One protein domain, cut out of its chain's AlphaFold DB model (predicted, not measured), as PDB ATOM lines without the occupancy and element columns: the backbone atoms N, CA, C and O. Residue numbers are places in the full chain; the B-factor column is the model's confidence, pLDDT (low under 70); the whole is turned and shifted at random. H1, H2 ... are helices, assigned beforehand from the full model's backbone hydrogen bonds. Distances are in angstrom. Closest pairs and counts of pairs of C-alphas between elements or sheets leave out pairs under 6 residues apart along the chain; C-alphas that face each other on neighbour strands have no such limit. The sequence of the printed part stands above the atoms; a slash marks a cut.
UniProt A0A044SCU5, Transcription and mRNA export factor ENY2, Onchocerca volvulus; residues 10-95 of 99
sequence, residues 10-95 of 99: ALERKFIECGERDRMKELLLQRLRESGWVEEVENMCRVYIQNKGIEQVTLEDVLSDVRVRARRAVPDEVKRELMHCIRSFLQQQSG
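Overview. This is residues 10 to 95 of the 99 residues of the protein "Transcription and mRNA export factor ENY2" of Onchocerca volvulus (UniProt A0A044SCU5). The longest helix, H5, runs side by side with H2 as one arm of a wide V; the hairpin of H3 and H4 is the other arm, and short H1 packs on the end of H5 far from the bend. The 86 printed residues hold five named helices, H1 to H5 in order, and no named strand: all helix. The whole is loose, radius of gyration of the C-alphas 17.0 A, spanning 55 by 23 by 16 A.

Along the chain. H5, residues 76 to 94, is 26.3 A long, from C-alpha 76 at (24.030, 31.449, 0.450). H2 is residues 20 to 34, 20.8 A; H1, 10 to 17, begins at (40.593, 19.878, -20.009). H3 is residues 37 to 52, 22.7 A; H4, 59 to 73, 20.1 A.

Arrangement. H5 touches H2 with residues 78 to 85 alone, at a shallow tilt of 14 degrees, opposite ways; the closest C-alphas, Arg 31 and Val 78, are 6.4 A apart. H5 touches H1 with residues 89 to 94 alone, C-alphas of Leu 11 and Gln 93 closest at 7.1 A. H3 and H4 form a helical hairpin at a steep tilt of 44 degrees, C-alphas of Val 41 and Ala 70 closest at 5.8 A. H4 and H5 are apart. Every O i to N i+4 pair is within hydrogen-bond range in H1, H2, H3 and H5, and 10 of 11 in H4.

Size, cuts and confidence. The farthest C-alphas, Glu 55 and Gly 95, are 56.4 A apart. The printed part has no cut, no link is long, and no printed residue is under 70.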
ATOM      1  N   ALA A  10      39.298  19.217 -20.158       92.99
ATOM      2  CA  ALA A  10      40.593  19.878 -20.009       92.99
ATOM      3  C   ALA A  10      40.577  20.924 -18.881       92.99
ATOM      4  O   ALA A  10      41.547  21.015 -18.134       92.99
ATOM      5  N   LEU A  11      39.475  21.666 -18.720       92.99
ATOM      6  CA  LEU A  11      39.282  22.586 -17.595       92.99
ATOM      7  C   LEU A  11      39.201  21.852 -16.256       92.99
ATOM      8  O   LEU A  11      39.851  22.270 -15.306       92.99
ATOM      9  N   GLU A  12      38.458  20.746 -16.183       94.49
ATOM     10  CA  GLU A  12      38.357  19.914 -14.976       94.49
ATOM     11  C   GLU A  12      39.712  19.322 -14.574       94.49
ATOM     12  O   GLU A  12      40.059  19.348 -13.394       94.49
ATOM     13  N   ARG A  13      40.516  18.848 -15.540       95.66
ATOM     14  CA  ARG A  13      41.889  18.402 -15.257       95.66
ATOM     15  C   ARG A  13      42.746  19.535 -14.715       95.66
ATOM     16  O   ARG A  13      43.315  19.380 -13.643       95.66
ATOM     17  N   LYS A  14      42.762  20.693 -15.385       94.95
ATOM     18  CA  LYS A  14      43.498  21.872 -14.907       94.95
ATOM     19  C   LYS A  14      43.064  22.293 -13.503       94.95
ATOM     20  O   LYS A  14      43.921  22.601 -12.691       94.95
ATOM     21  N   PHE A  15      41.761  22.267 -13.210       96.34
ATOM     22  CA  PHE A  15      41.197  22.629 -11.905       96.34
ATOM     23  C   PHE A  15      41.750  21.763 -10.769       96.34
ATOM     24  O   PHE A  15      41.954  22.245  -9.657       96.34
ATOM     25  N   ILE A  16      42.012  20.488 -11.055       97.64
ATOM     26  CA  ILE A  16      42.631  19.554 -10.114       97.64
ATOM     27  C   ILE A  16      44.153  19.745 -10.094       97.64
ATOM     28  O   ILE A  16      44.727  19.949  -9.031       97.64
ATOM     29  N   GLU A  17      44.802  19.703 -11.258       96.58
ATOM     30  CA  GLU A  17      46.265  19.679 -11.403       96.58
ATOM     31  C   GLU A  17      46.948  20.956 -10.901       96.58
ATOM     32  O   GLU A  17      48.055  20.884 -10.375       96.58
ATOM     33  N   CYS A  18      46.303  22.122 -11.018       95.53
ATOM     34  CA  CYS A  18      46.856  23.374 -10.499       95.53
ATOM     35  C   CYS A  18      46.557  23.608  -9.005       95.53
ATOM     36  O   CYS A  18      46.892  24.671  -8.486       95.53
ATOM     37  N   GLY A  19      45.894  22.664  -8.326       96.54
ATOM     38  CA  GLY A  19      45.554  22.751  -6.900       96.54
ATOM     39  C   GLY A  19      44.337  23.621  -6.571       96.54
ATOM     40  O   GLY A  19      43.966  23.747  -5.405       96.54
ATOM     41  N   GLU A  20      43.667  24.195  -7.573       97.31
ATOM     42  CA  GLU A  20      42.556  25.124  -7.349       97.31
ATOM     43  C   GLU A  20      41.349  24.436  -6.692       97.31
ATOM     44  O   GLU A  20      40.695  25.008  -5.818       97.31
ATOM     45  N   ARG A  21      41.092  23.171  -7.041       97.78
ATOM     46  CA  ARG A  21      40.078  22.346  -6.374       97.78
ATOM     47  C   ARG A  21      40.311  22.243  -4.872       97.78
ATOM     48  O   ARG A  21      39.358  22.362  -4.102       97.78
ATOM     49  N   ASP A  22      41.548  21.987  -4.470       98.32
ATOM     50  CA  ASP A  22      41.881  21.786  -3.063       98.32
ATOM     51  C   ASP A  22      41.865  23.124  -2.316       98.32
ATOM     52  O   ASP A  22      41.246  23.205  -1.255       98.32
ATOM     53  N   ARG A  23      42.354  24.209  -2.935       98.21
ATOM     54  CA  ARG A  23      42.213  25.581  -2.417       98.21
ATOM     55  C   ARG A  23      40.749  25.957  -2.162       98.21
ATOM     56  O   ARG A  23      40.408  26.454  -1.090       98.21
ATOM     57  N   MET A  24      39.859  25.716  -3.128       98.34
ATOM     58  CA  MET A  24      38.427  26.010  -2.973       98.34
ATOM     59  C   MET A  24      37.757  25.102  -1.933       98.34
ATOM     60  O   MET A  24      36.851  25.540  -1.224       98.34
ATOM     61  N   LYS A  25      38.198  23.845  -1.806       98.39
ATOM     62  CA  LYS A  25      37.722  22.932  -0.761       98.39
ATOM     63  C   LYS A  25      38.135  23.411   0.632       98.39
ATOM     64  O   LYS A  25      37.320  23.354   1.549       98.39
ATOM     65  N   GLU A  26      39.367  23.877   0.800       98.51
ATOM     66  CA  GLU A  26      39.843  24.460   2.059       98.51
ATOM     67  C   GLU A  26      39.061  25.723   2.418       98.51
ATOM     68  O   GLU A  26      38.572  25.828   3.544       98.51
ATOM     69  N   LEU A  27      38.842  26.612   1.443       98.49
ATOM     70  CA  LEU A  27      38.000  27.796   1.610       98.49
ATOM     71  C   LEU A  27      36.580  27.422   2.056       98.49
ATOM     72  O   LEU A  27      36.069  27.989   3.019       98.49
ATOM     73  N   LEU A  28      35.954  26.433   1.408       98.44
ATOM     74  CA  LEU A  28      34.637  25.934   1.812       98.44
ATOM     75  C   LEU A  28      34.643  25.479   3.275       98.44
ATOM     76  O   LEU A  28      33.789  25.895   4.050       98.44
ATOM     77  N   LEU A  29      35.599  24.631   3.660       98.22
ATOM     78  CA  LEU A  29      35.684  24.106   5.025       98.22
ATOM     79  C   LEU A  29      35.906  25.214   6.056       98.22
ATOM     80  O   LEU A  29      35.319  25.161   7.135       98.22
ATOM     81  N   GLN A  30      36.726  26.214   5.731       98.60
ATOM     82  CA  GLN A  30      36.918  27.392   6.569       98.60
ATOM     83  C   GLN A  30      35.597  28.146   6.762       98.60
ATOM     84  O   GLN A  30      35.185  28.371   7.897       98.60
ATOM     85  N   ARG A  31      34.889  28.462   5.673       98.54
ATOM     86  CA  ARG A  31      33.631  29.218   5.729       98.54
ATOM     87  C   ARG A  31      32.500  28.471   6.427       98.54
ATOM     88  O   ARG A  31      31.703  29.088   7.126       98.54
ATOM     89  N   LEU A  32      32.427  27.148   6.284       98.56
ATOM     90  CA  LEU A  32      31.449  26.341   7.019       98.56
ATOM     91  C   LEU A  32      31.702  26.373   8.535       98.56
ATOM     92  O   LEU A  32      30.747  26.400   9.301       98.56
ATOM     93  N   ARG A  33      32.961  26.423   8.986       98.41
ATOM     94  CA  ARG A  33      33.265  26.624  10.415       98.41
ATOM     95  C   ARG A  33      32.923  28.043  10.865       98.41
ATOM     96  O   ARG A  33      32.221  28.226  11.844       98.41
ATOM     97  N   GLU A  34      33.377  29.049  10.122       98.19
ATOM     98  CA  GLU A  34      33.179  30.464  10.481       98.19
ATOM     99  C   GLU A  34      31.703  30.890  10.488       98.19
ATOM    100  O   GLU A  34      31.323  31.781  11.241       98.19
ATOM    101  N   SER A  35      30.863  30.255   9.668       98.11
ATOM    102  CA  SER A  35      29.419  30.525   9.624       98.11
ATOM    103  C   SER A  35      28.608  29.815  10.711       98.11
ATOM    104  O   SER A  35      27.403  30.039  10.792       98.11
ATOM    105  N   GLY A  36      29.228  28.958  11.529       98.20
ATOM    106  CA  GLY A  36      28.522  28.144  12.523       98.20
ATOM    107  C   GLY A  36      27.824  26.907  11.945       98.20
ATOM    108  O   GLY A  36      27.076  26.229  12.652       98.20
ATOM    109  N   TRP A  37      28.032  26.596  10.657       98.63
ATOM    110  CA  TRP A  37      27.375  25.464   9.996       98.63
ATOM    111  C   TRP A  37      27.799  24.124  10.605       98.63
ATOM    112  O   TRP A  37      26.989  23.204  10.688       98.63
ATOM    113  N   VAL A  38      29.056  23.990  11.040       98.08
ATOM    114  CA  VAL A  38      29.542  22.743  11.654       98.08
ATOM    115  C   VAL A  38      28.791  22.463  12.955       98.08
ATOM    116  O   VAL A  38      28.251  21.373  13.129       98.08
ATOM    117  N   GLU A  39      28.682  23.467  13.818       98.37
ATOM    118  CA  GLU A  39      27.962  23.413  15.086       98.37
ATOM    119  C   GLU A  39      26.464  23.156  14.867       98.37
ATOM    120  O   GLU A  39      25.841  22.381  15.599       98.37
ATOM    121  N   GLU A  40      25.879  23.760  13.827       98.24
ATOM    122  CA  GLU A  40      24.490  23.514  13.445       98.24
ATOM    123  C   GLU A  40      24.274  22.045  13.050       98.24
ATOM    124  O   GLU A  40      23.344  21.401  13.541       98.24
ATOM    125  N   VAL A  41      25.157  21.474  12.226       98.22
ATOM    126  CA  VAL A  41      25.083  20.067  11.800       98.22
ATOM    127  C   VAL A  41      25.306  19.106  12.969       98.22
ATOM    128  O   VAL A  41      24.577  18.119  13.093       98.22
ATOM    129  N   GLU A  42      26.242  19.398  13.871       97.87
ATOM    130  CA  GLU A  42      26.416  18.633  15.112       97.87
ATOM    131  C   GLU A  42      25.143  18.643  15.963       97.87
ATOM    132  O   GLU A  42      24.726  17.607  16.496       97.87
ATOM    133  N   ASN A  43      24.475  19.795  16.054       98.11
ATOM    134  CA  ASN A  43      23.200  19.900  16.744       98.11
ATOM    135  C   ASN A  43      22.087  19.113  16.034       98.11
ATOM    136  O   ASN A  43      21.305  18.439  16.704       98.11
ATOM    137  N   MET A  44      22.038  19.111  14.696       97.65
ATOM    138  CA  MET A  44      21.090  18.284  13.931       97.65
ATOM    139  C   MET A  44      21.270  16.789  14.217       97.65
ATOM    140  O   MET A  44      20.270  16.087  14.391       97.65
ATOM    141  N   CYS A  45      22.517  16.312  14.296       96.72
ATOM    142  CA  CYS A  45      22.839  14.938  14.687       96.72
ATOM    143  C   CYS A  45      22.358  14.639  16.112       96.72
ATOM    144  O   CYS A  45      21.670  13.643  16.336       96.72
ATOM    145  N   ARG A  46      22.669  15.523  17.069       96.31
ATOM    146  CA  ARG A  46      22.269  15.373  18.475       96.31
ATOM    147  C   ARG A  46      20.752  15.280  18.626       96.31
ATOM    148  O   ARG A  46      20.264  14.343  19.248       96.31
ATOM    149  N   VAL A  47      20.017  16.207  18.013       95.74
ATOM    150  CA  VAL A  47      18.547  16.241  18.045       95.74
ATOM    151  C   VAL A  47      17.953  14.992  17.392       95.74
ATOM    152  O   VAL A  47      17.001  14.423  17.916       95.74
ATOM    153  N   TYR A  48      18.524  14.525  16.278       95.36
ATOM    154  CA  TYR A  48      18.054  13.304  15.620       95.36
ATOM    155  C   TYR A  48      18.182  12.080  16.532       95.36
ATOM    156  O   TYR A  48      17.211  11.346  16.723       95.36
ATOM    157  N   ILE A  49      19.359  11.897  17.143       95.47
ATOM    158  CA  ILE A  49      19.629  10.781  18.057       95.47
ATOM    159  C   ILE A  49      18.726  10.869  19.294       95.47
ATOM    160  O   ILE A  49      18.163   9.861  19.709       95.47
ATOM    161  N   GLN A  50      18.533  12.063  19.860       95.42
ATOM    162  CA  GLN A  50      17.661  12.266  21.022       95.42
ATOM    163  C   GLN A  50      16.193  11.942  20.722       95.42
ATOM    164  O   GLN A  50      15.534  11.303  21.537       95.42
ATOM    165  N   ASN A  51      15.690  12.333  19.549       95.01
ATOM    166  CA  ASN A  51      14.291  12.115  19.174       95.01
ATOM    167  C   ASN A  51      13.960  10.646  18.886       95.01
ATOM    168  O   ASN A  51      12.807  10.240  19.016       95.01
ATOM    169  N   LYS A  52      14.945   9.863  18.441       92.72
ATOM    170  CA  LYS A  52      14.768   8.447  18.089       92.72
ATOM    171  C   LYS A  52      15.206   7.492  19.203       92.72
ATOM    172  O   LYS A  52      14.690   6.387  19.285       92.72
ATOM    173  N   GLY A  53      16.121   7.922  20.068       91.23
ATOM    174  CA  GLY A  53      16.772   7.073  21.062       91.23
ATOM    175  C   GLY A  53      18.021   6.394  20.497       91.23
ATOM    176  O   GLY A  53      18.028   5.895  19.374       91.23
ATOM    177  N   ILE A  54      19.092   6.360  21.296       88.83
ATOM    178  CA  ILE A  54      20.415   5.873  20.868       88.83
ATOM    179  C   ILE A  54      20.418   4.397  20.442       88.83
ATOM    180  O   ILE A  54      21.212   4.007  19.596       88.83
ATOM    181  N   GLU A  55      19.505   3.588  20.981       92.22
ATOM    182  CA  GLU A  55      19.381   2.159  20.663       92.22
ATOM    183  C   GLU A  55      18.626   1.889  19.350       92.22
ATOM    184  O   GLU A  55      18.659   0.772  18.842       92.22
ATOM    185  N   GLN A  56      17.941   2.894  18.792       91.12
ATOM    186  CA  GLN A  56      17.082   2.749  17.607       91.12
ATOM    187  C   GLN A  56      17.665   3.409  16.352       91.12
ATOM    188  O   GLN A  56      16.987   3.496  15.330       91.12
ATOM    189  N   VAL A  57      18.893   3.924  16.428       93.92
ATOM    190  CA  VAL A  57      19.506   4.716  15.360       93.92
ATOM    191  C   VAL A  57      20.840   4.119  14.959       93.92
ATOM    192  O   VAL A  57      21.725   3.931  15.791       93.92
ATOM    193  N   THR A  58      21.020   3.902  13.660       94.35
ATOM    194  CA  THR A  58      22.333   3.603  13.089       94.35
ATOM    195  C   THR A  58      23.020   4.878  12.603       94.35
ATOM    196  O   THR A  58      22.384   5.898  12.334       94.35
ATOM    197  N   LEU A  59      24.341   4.820  12.429       94.14
ATOM    198  CA  LEU A  59      25.094   5.907  11.799       94.14
ATOM    199  C   LEU A  59      24.542   6.245  10.403       94.14
ATOM    200  O   LEU A  59      24.494   7.416  10.033       94.14
ATOM    201  N   GLU A  60      24.115   5.240   9.638       95.79
ATOM    202  CA  GLU A  60      23.555   5.432   8.298       95.79
ATOM    203  C   GLU A  60      22.224   6.197   8.334       95.79
ATOM    204  O   GLU A  60      22.014   7.098   7.517       95.79
ATOM    205  N   ASP A  61      21.375   5.936   9.330       93.77
ATOM    206  CA  ASP A  61      20.133   6.689   9.540       93.77
ATOM    207  C   ASP A  61      20.420   8.165   9.841       93.77
ATOM    208  O   ASP A  61      19.823   9.052   9.230       93.77
ATOM    209  N   VAL A  62      21.376   8.444  10.741       94.94
ATOM    210  CA  VAL A  62      21.787   9.827  11.048       94.94
ATOM    211  C   VAL A  62      22.320  10.503   9.792       94.94
ATOM    212  O   VAL A  62      21.899  11.607   9.457       94.94
ATOM    213  N   LEU A  63      23.242   9.849   9.082       95.27
ATOM    214  CA  LEU A  63      23.873  10.419   7.899       95.27
ATOM    215  C   LEU A  63      22.856  10.683   6.792       95.27
ATOM    216  O   LEU A  63      22.914  11.745   6.177       95.27
ATOM    217  N   SER A  64      21.945   9.750   6.517       94.46
ATOM    218  CA  SER A  64      20.971   9.887   5.431       94.46
ATOM    219  C   SER A  64      20.038  11.083   5.645       94.46
ATOM    220  O   SER A  64      19.889  11.899   4.729       94.46
ATOM    221  N   ASP A  65      19.496  11.256   6.853       92.95
ATOM    222  CA  ASP A  65      18.606  12.375   7.173       92.95
ATOM    223  C   ASP A  65      19.375  13.695   7.365       92.95
ATOM    224  O   ASP A  65      19.096  14.708   6.707       92.95
ATOM    225  N   VAL A  66      20.409  13.699   8.215       96.52
ATOM    226  CA  VAL A  66      21.170  14.921   8.513       96.52
ATOM    227  C   VAL A  66      21.853  15.464   7.260       96.52
ATOM    228  O   VAL A  66      21.876  16.677   7.075       96.52
ATOM    229  N   ARG A  67      22.335  14.626   6.330       96.34
ATOM    230  CA  ARG A  67      22.988  15.099   5.091       96.34
ATOM    231  C   ARG A  67      22.085  15.986   4.240       96.34
ATOM    232  O   ARG A  67      22.579  16.939   3.635       96.34
ATOM    233  N   VAL A  68      20.788  15.682   4.150       95.44
ATOM    234  CA  VAL A  68      19.845  16.499   3.370       95.44
ATOM    235  C   VAL A  68      19.649  17.857   4.037       95.44
ATOM    236  O   VAL A  68      19.703  18.884   3.355       95.44
ATOM    237  N   ARG A  69      19.482  17.876   5.364       96.77
ATOM    238  CA  ARG A  69      19.310  19.105   6.150       96.77
ATOM    239  C   ARG A  69      20.578  19.962   6.151       96.77
ATOM    240  O   ARG A  69      20.516  21.131   5.785       96.77
ATOM    241  N   ALA A  70      21.733  19.351   6.394       97.89
ATOM    242  CA  ALA A  70      23.047  19.981   6.354       97.89
ATOM    243  C   ALA A  70      23.331  20.649   4.997       97.89
ATOM    244  O   ALA A  70      23.769  21.795   4.941       97.89
ATOM    245  N   ARG A  71      23.019  19.977   3.877       96.94
ATOM    246  CA  ARG A  71      23.166  20.565   2.532       96.94
ATOM    247  C   ARG A  71      22.291  21.799   2.316       96.94
ATOM    248  O   ARG A  71      22.719  22.715   1.620       96.94
ATOM    249  N   ARG A  72      21.078  21.816   2.874       97.21
ATOM    250  CA  ARG A  72      20.165  22.966   2.788       97.21
ATOM    251  C   ARG A  72      20.624  24.128   3.668       97.21
ATOM    252  O   ARG A  72      20.475  25.265   3.245       97.21
ATOM    253  N   ALA A  73      21.210  23.829   4.825       97.89
ATOM    254  CA  ALA A  73      21.696  24.816   5.786       97.89
ATOM    255  C   ALA A  73      22.984  25.538   5.358       97.89
ATOM    256  O   ALA A  73      23.371  26.507   5.997       97.89
ATOM    257  N   VAL A  74      23.664  25.104   4.284       98.35
ATOM    258  CA  VAL A  74      24.833  25.840   3.771       98.35
ATOM    259  C   VAL A  74      24.412  27.280   3.436       98.35
ATOM    260  O   VAL A  74      23.526  27.438   2.585       98.35
ATOM    261  N   PRO A  75      25.043  28.312   4.031       98.36
ATOM    262  CA  PRO A  75      24.663  29.700   3.790       98.36
ATOM    263  C   PRO A  75      24.853  30.113   2.329       98.36
ATOM    264  O   PRO A  75      25.778  29.659   1.642       98.36
ATOM    265  N   ASP A  76      23.990  31.002   1.843       98.19
ATOM    266  CA  ASP A  76      24.030  31.449   0.450       98.19
ATOM    267  C   ASP A  76      25.265  32.303   0.152       98.19
ATOM    268  O   ASP A  76      25.763  32.297  -0.971       98.19
ATOM    269  N   GLU A  77      25.819  32.988   1.148       97.91
ATOM    270  CA  GLU A  77      27.084  33.722   1.062       97.91
ATOM    271  C   GLU A  77      28.243  32.778   0.722       97.91
ATOM    272  O   GLU A  77      29.014  33.065  -0.192       97.91
ATOM    273  N   VAL A  78      28.310  31.610   1.374       98.38
ATOM    274  CA  VAL A  78      29.349  30.596   1.120       98.38
ATOM    275  C   VAL A  78      29.216  30.031  -0.293       98.38
ATOM    276  O   VAL A  78      30.205  29.902  -1.018       98.38
ATOM    277  N   LYS A  79      27.982  29.739  -0.731       98.13
ATOM    278  CA  LYS A  79      27.717  29.295  -2.111       98.13
ATOM    279  C   LYS A  79      28.130  30.369  -3.117       98.13
ATOM    280  O   LYS A  79      28.759  30.043  -4.119       98.13
ATOM    281  N   ARG A  80      27.794  31.638  -2.861       98.23
ATOM    282  CA  ARG A  80      28.136  32.772  -3.733       98.23
ATOM    283  C   ARG A  80      29.645  32.972  -3.845       98.23
ATOM    284  O   ARG A  80      30.132  33.117  -4.963       98.23
ATOM    285  N   GLU A  81      30.378  32.921  -2.734       98.23
ATOM    286  CA  GLU A  81      31.843  33.052  -2.720       98.23
ATOM    287  C   GLU A  81      32.515  31.936  -3.533       98.23
ATOM    288  O   GLU A  81      33.362  32.211  -4.387       98.23
ATOM    289  N   LEU A  82      32.083  30.683  -3.355       97.93
ATOM    290  CA  LEU A  82      32.600  29.569  -4.154       97.93
ATOM    291  C   LEU A  82      32.229  29.674  -5.632       97.93
ATOM    292  O   LEU A  82      33.073  29.430  -6.491       97.93
ATOM    293  N   MET A  83      30.989  30.049  -5.949       97.15
ATOM    294  CA  MET A  83      30.567  30.238  -7.338       97.15
ATOM    295  C   MET A  83      31.358  31.353  -8.020       97.15
ATOM    296  O   MET A  83      31.692  31.220  -9.197       97.15
ATOM    297  N   HIS A  84      31.688  32.422  -7.293       96.61
ATOM    298  CA  HIS A  84      32.570  33.472  -7.787       96.61
ATOM    299  C   HIS A  84      33.976  32.927  -8.061       96.61
ATOM    300  O   HIS A  84      34.476  33.095  -9.169       96.61
ATOM    301  N   CYS A  85      34.562  32.182  -7.116       97.11
ATOM    302  CA  CYS A  85      35.860  31.532  -7.301       97.11
ATOM    303  C   CYS A  85      35.881  30.630  -8.551       97.11
ATOM    304  O   CYS A  85      36.800  30.722  -9.365       97.11
ATOM    305  N   ILE A  86      34.850  29.796  -8.744       95.02
ATOM    306  CA  ILE A  86      34.716  28.914  -9.917       95.02
ATOM    307  C   ILE A  86      34.649  29.731 -11.209       95.02
ATOM    308  O   ILE A  86      35.361  29.416 -12.162       95.02
ATOM    309  N   ARG A  87      33.835  30.794 -11.254       93.98
ATOM    310  CA  ARG A  87      33.745  31.678 -12.429       93.98
ATOM    311  C   ARG A  87      35.087  32.328 -12.742       93.98
ATOM    312  O   ARG A  87      35.516  32.259 -13.888       93.98
ATOM    313  N   SER A  88      35.777  32.869 -11.739       94.18
ATOM    314  CA  SER A  88      37.100  33.477 -11.914       94.18
ATOM    315  C   SER A  88      38.124  32.483 -12.458       94.18
ATOM    316  O   SER A  88      38.852  32.809 -13.393       94.18
ATOM    317  N   PHE A  89      38.148  31.252 -11.939       94.58
ATOM    318  CA  PHE A  89      39.014  30.199 -12.468       94.58
ATOM    319  C   PHE A  89      38.696  29.890 -13.940       94.58
ATOM    320  O   PHE A  89      39.596  29.839 -14.781       94.58
ATOM    321  N   LEU A  90      37.415  29.715 -14.276       92.34
ATOM    322  CA  LEU A  90      36.997  29.411 -15.644       92.34
ATOM    323  C   LEU A  90      37.318  30.559 -16.608       92.34
ATOM    324  O   LEU A  90      37.827  30.292 -17.697       92.34
ATOM    325  N   GLN A  91      37.097  31.813 -16.208       91.69
ATOM    326  CA  GLN A  91      37.463  33.006 -16.980       91.69
ATOM    327  C   GLN A  91      38.970  33.036 -17.263       91.69
ATOM    328  O   GLN A  91      39.382  33.173 -18.413       91.69
ATOM    329  N   GLN A  92      39.803  32.810 -16.243       90.74
ATOM    330  CA  GLN A  92      41.262  32.790 -16.391       90.74
ATOM    331  C   GLN A  92      41.758  31.654 -17.298       90.74
ATOM    332  O   GLN A  92      42.699  31.844 -18.063       90.74
ATOM    333  N   GLN A  93      41.142  30.470 -17.226       90.17
ATOM    334  CA  GLN A  93      41.614  29.291 -17.962       90.17
ATOM    335  C   GLN A  93      41.054  29.150 -19.380       90.17
ATOM    336  O   GLN A  93      41.662  28.451 -20.196       90.17
ATOM    337  N   SER A  94      39.905  29.763 -19.664       86.30
ATOM    338  CA  SER A  94      39.258  29.721 -20.983       86.30
ATOM    339  C   SER A  94      39.351  31.040 -21.755       86.30
ATOM    340  O   SER A  94      39.158  31.041 -22.968       86.30
ATOM    341  N   GLY A  95      39.630  32.158 -21.076       78.71
ATOM    342  CA  GLY A  95      39.543  33.501 -21.654       78.71
ATOM    343  C   GLY A  95      38.108  33.966 -21.946       78.71
ATOM    344  O   GLY A  95      37.930  35.005 -22.577       78.71
TER     345      GLY A  95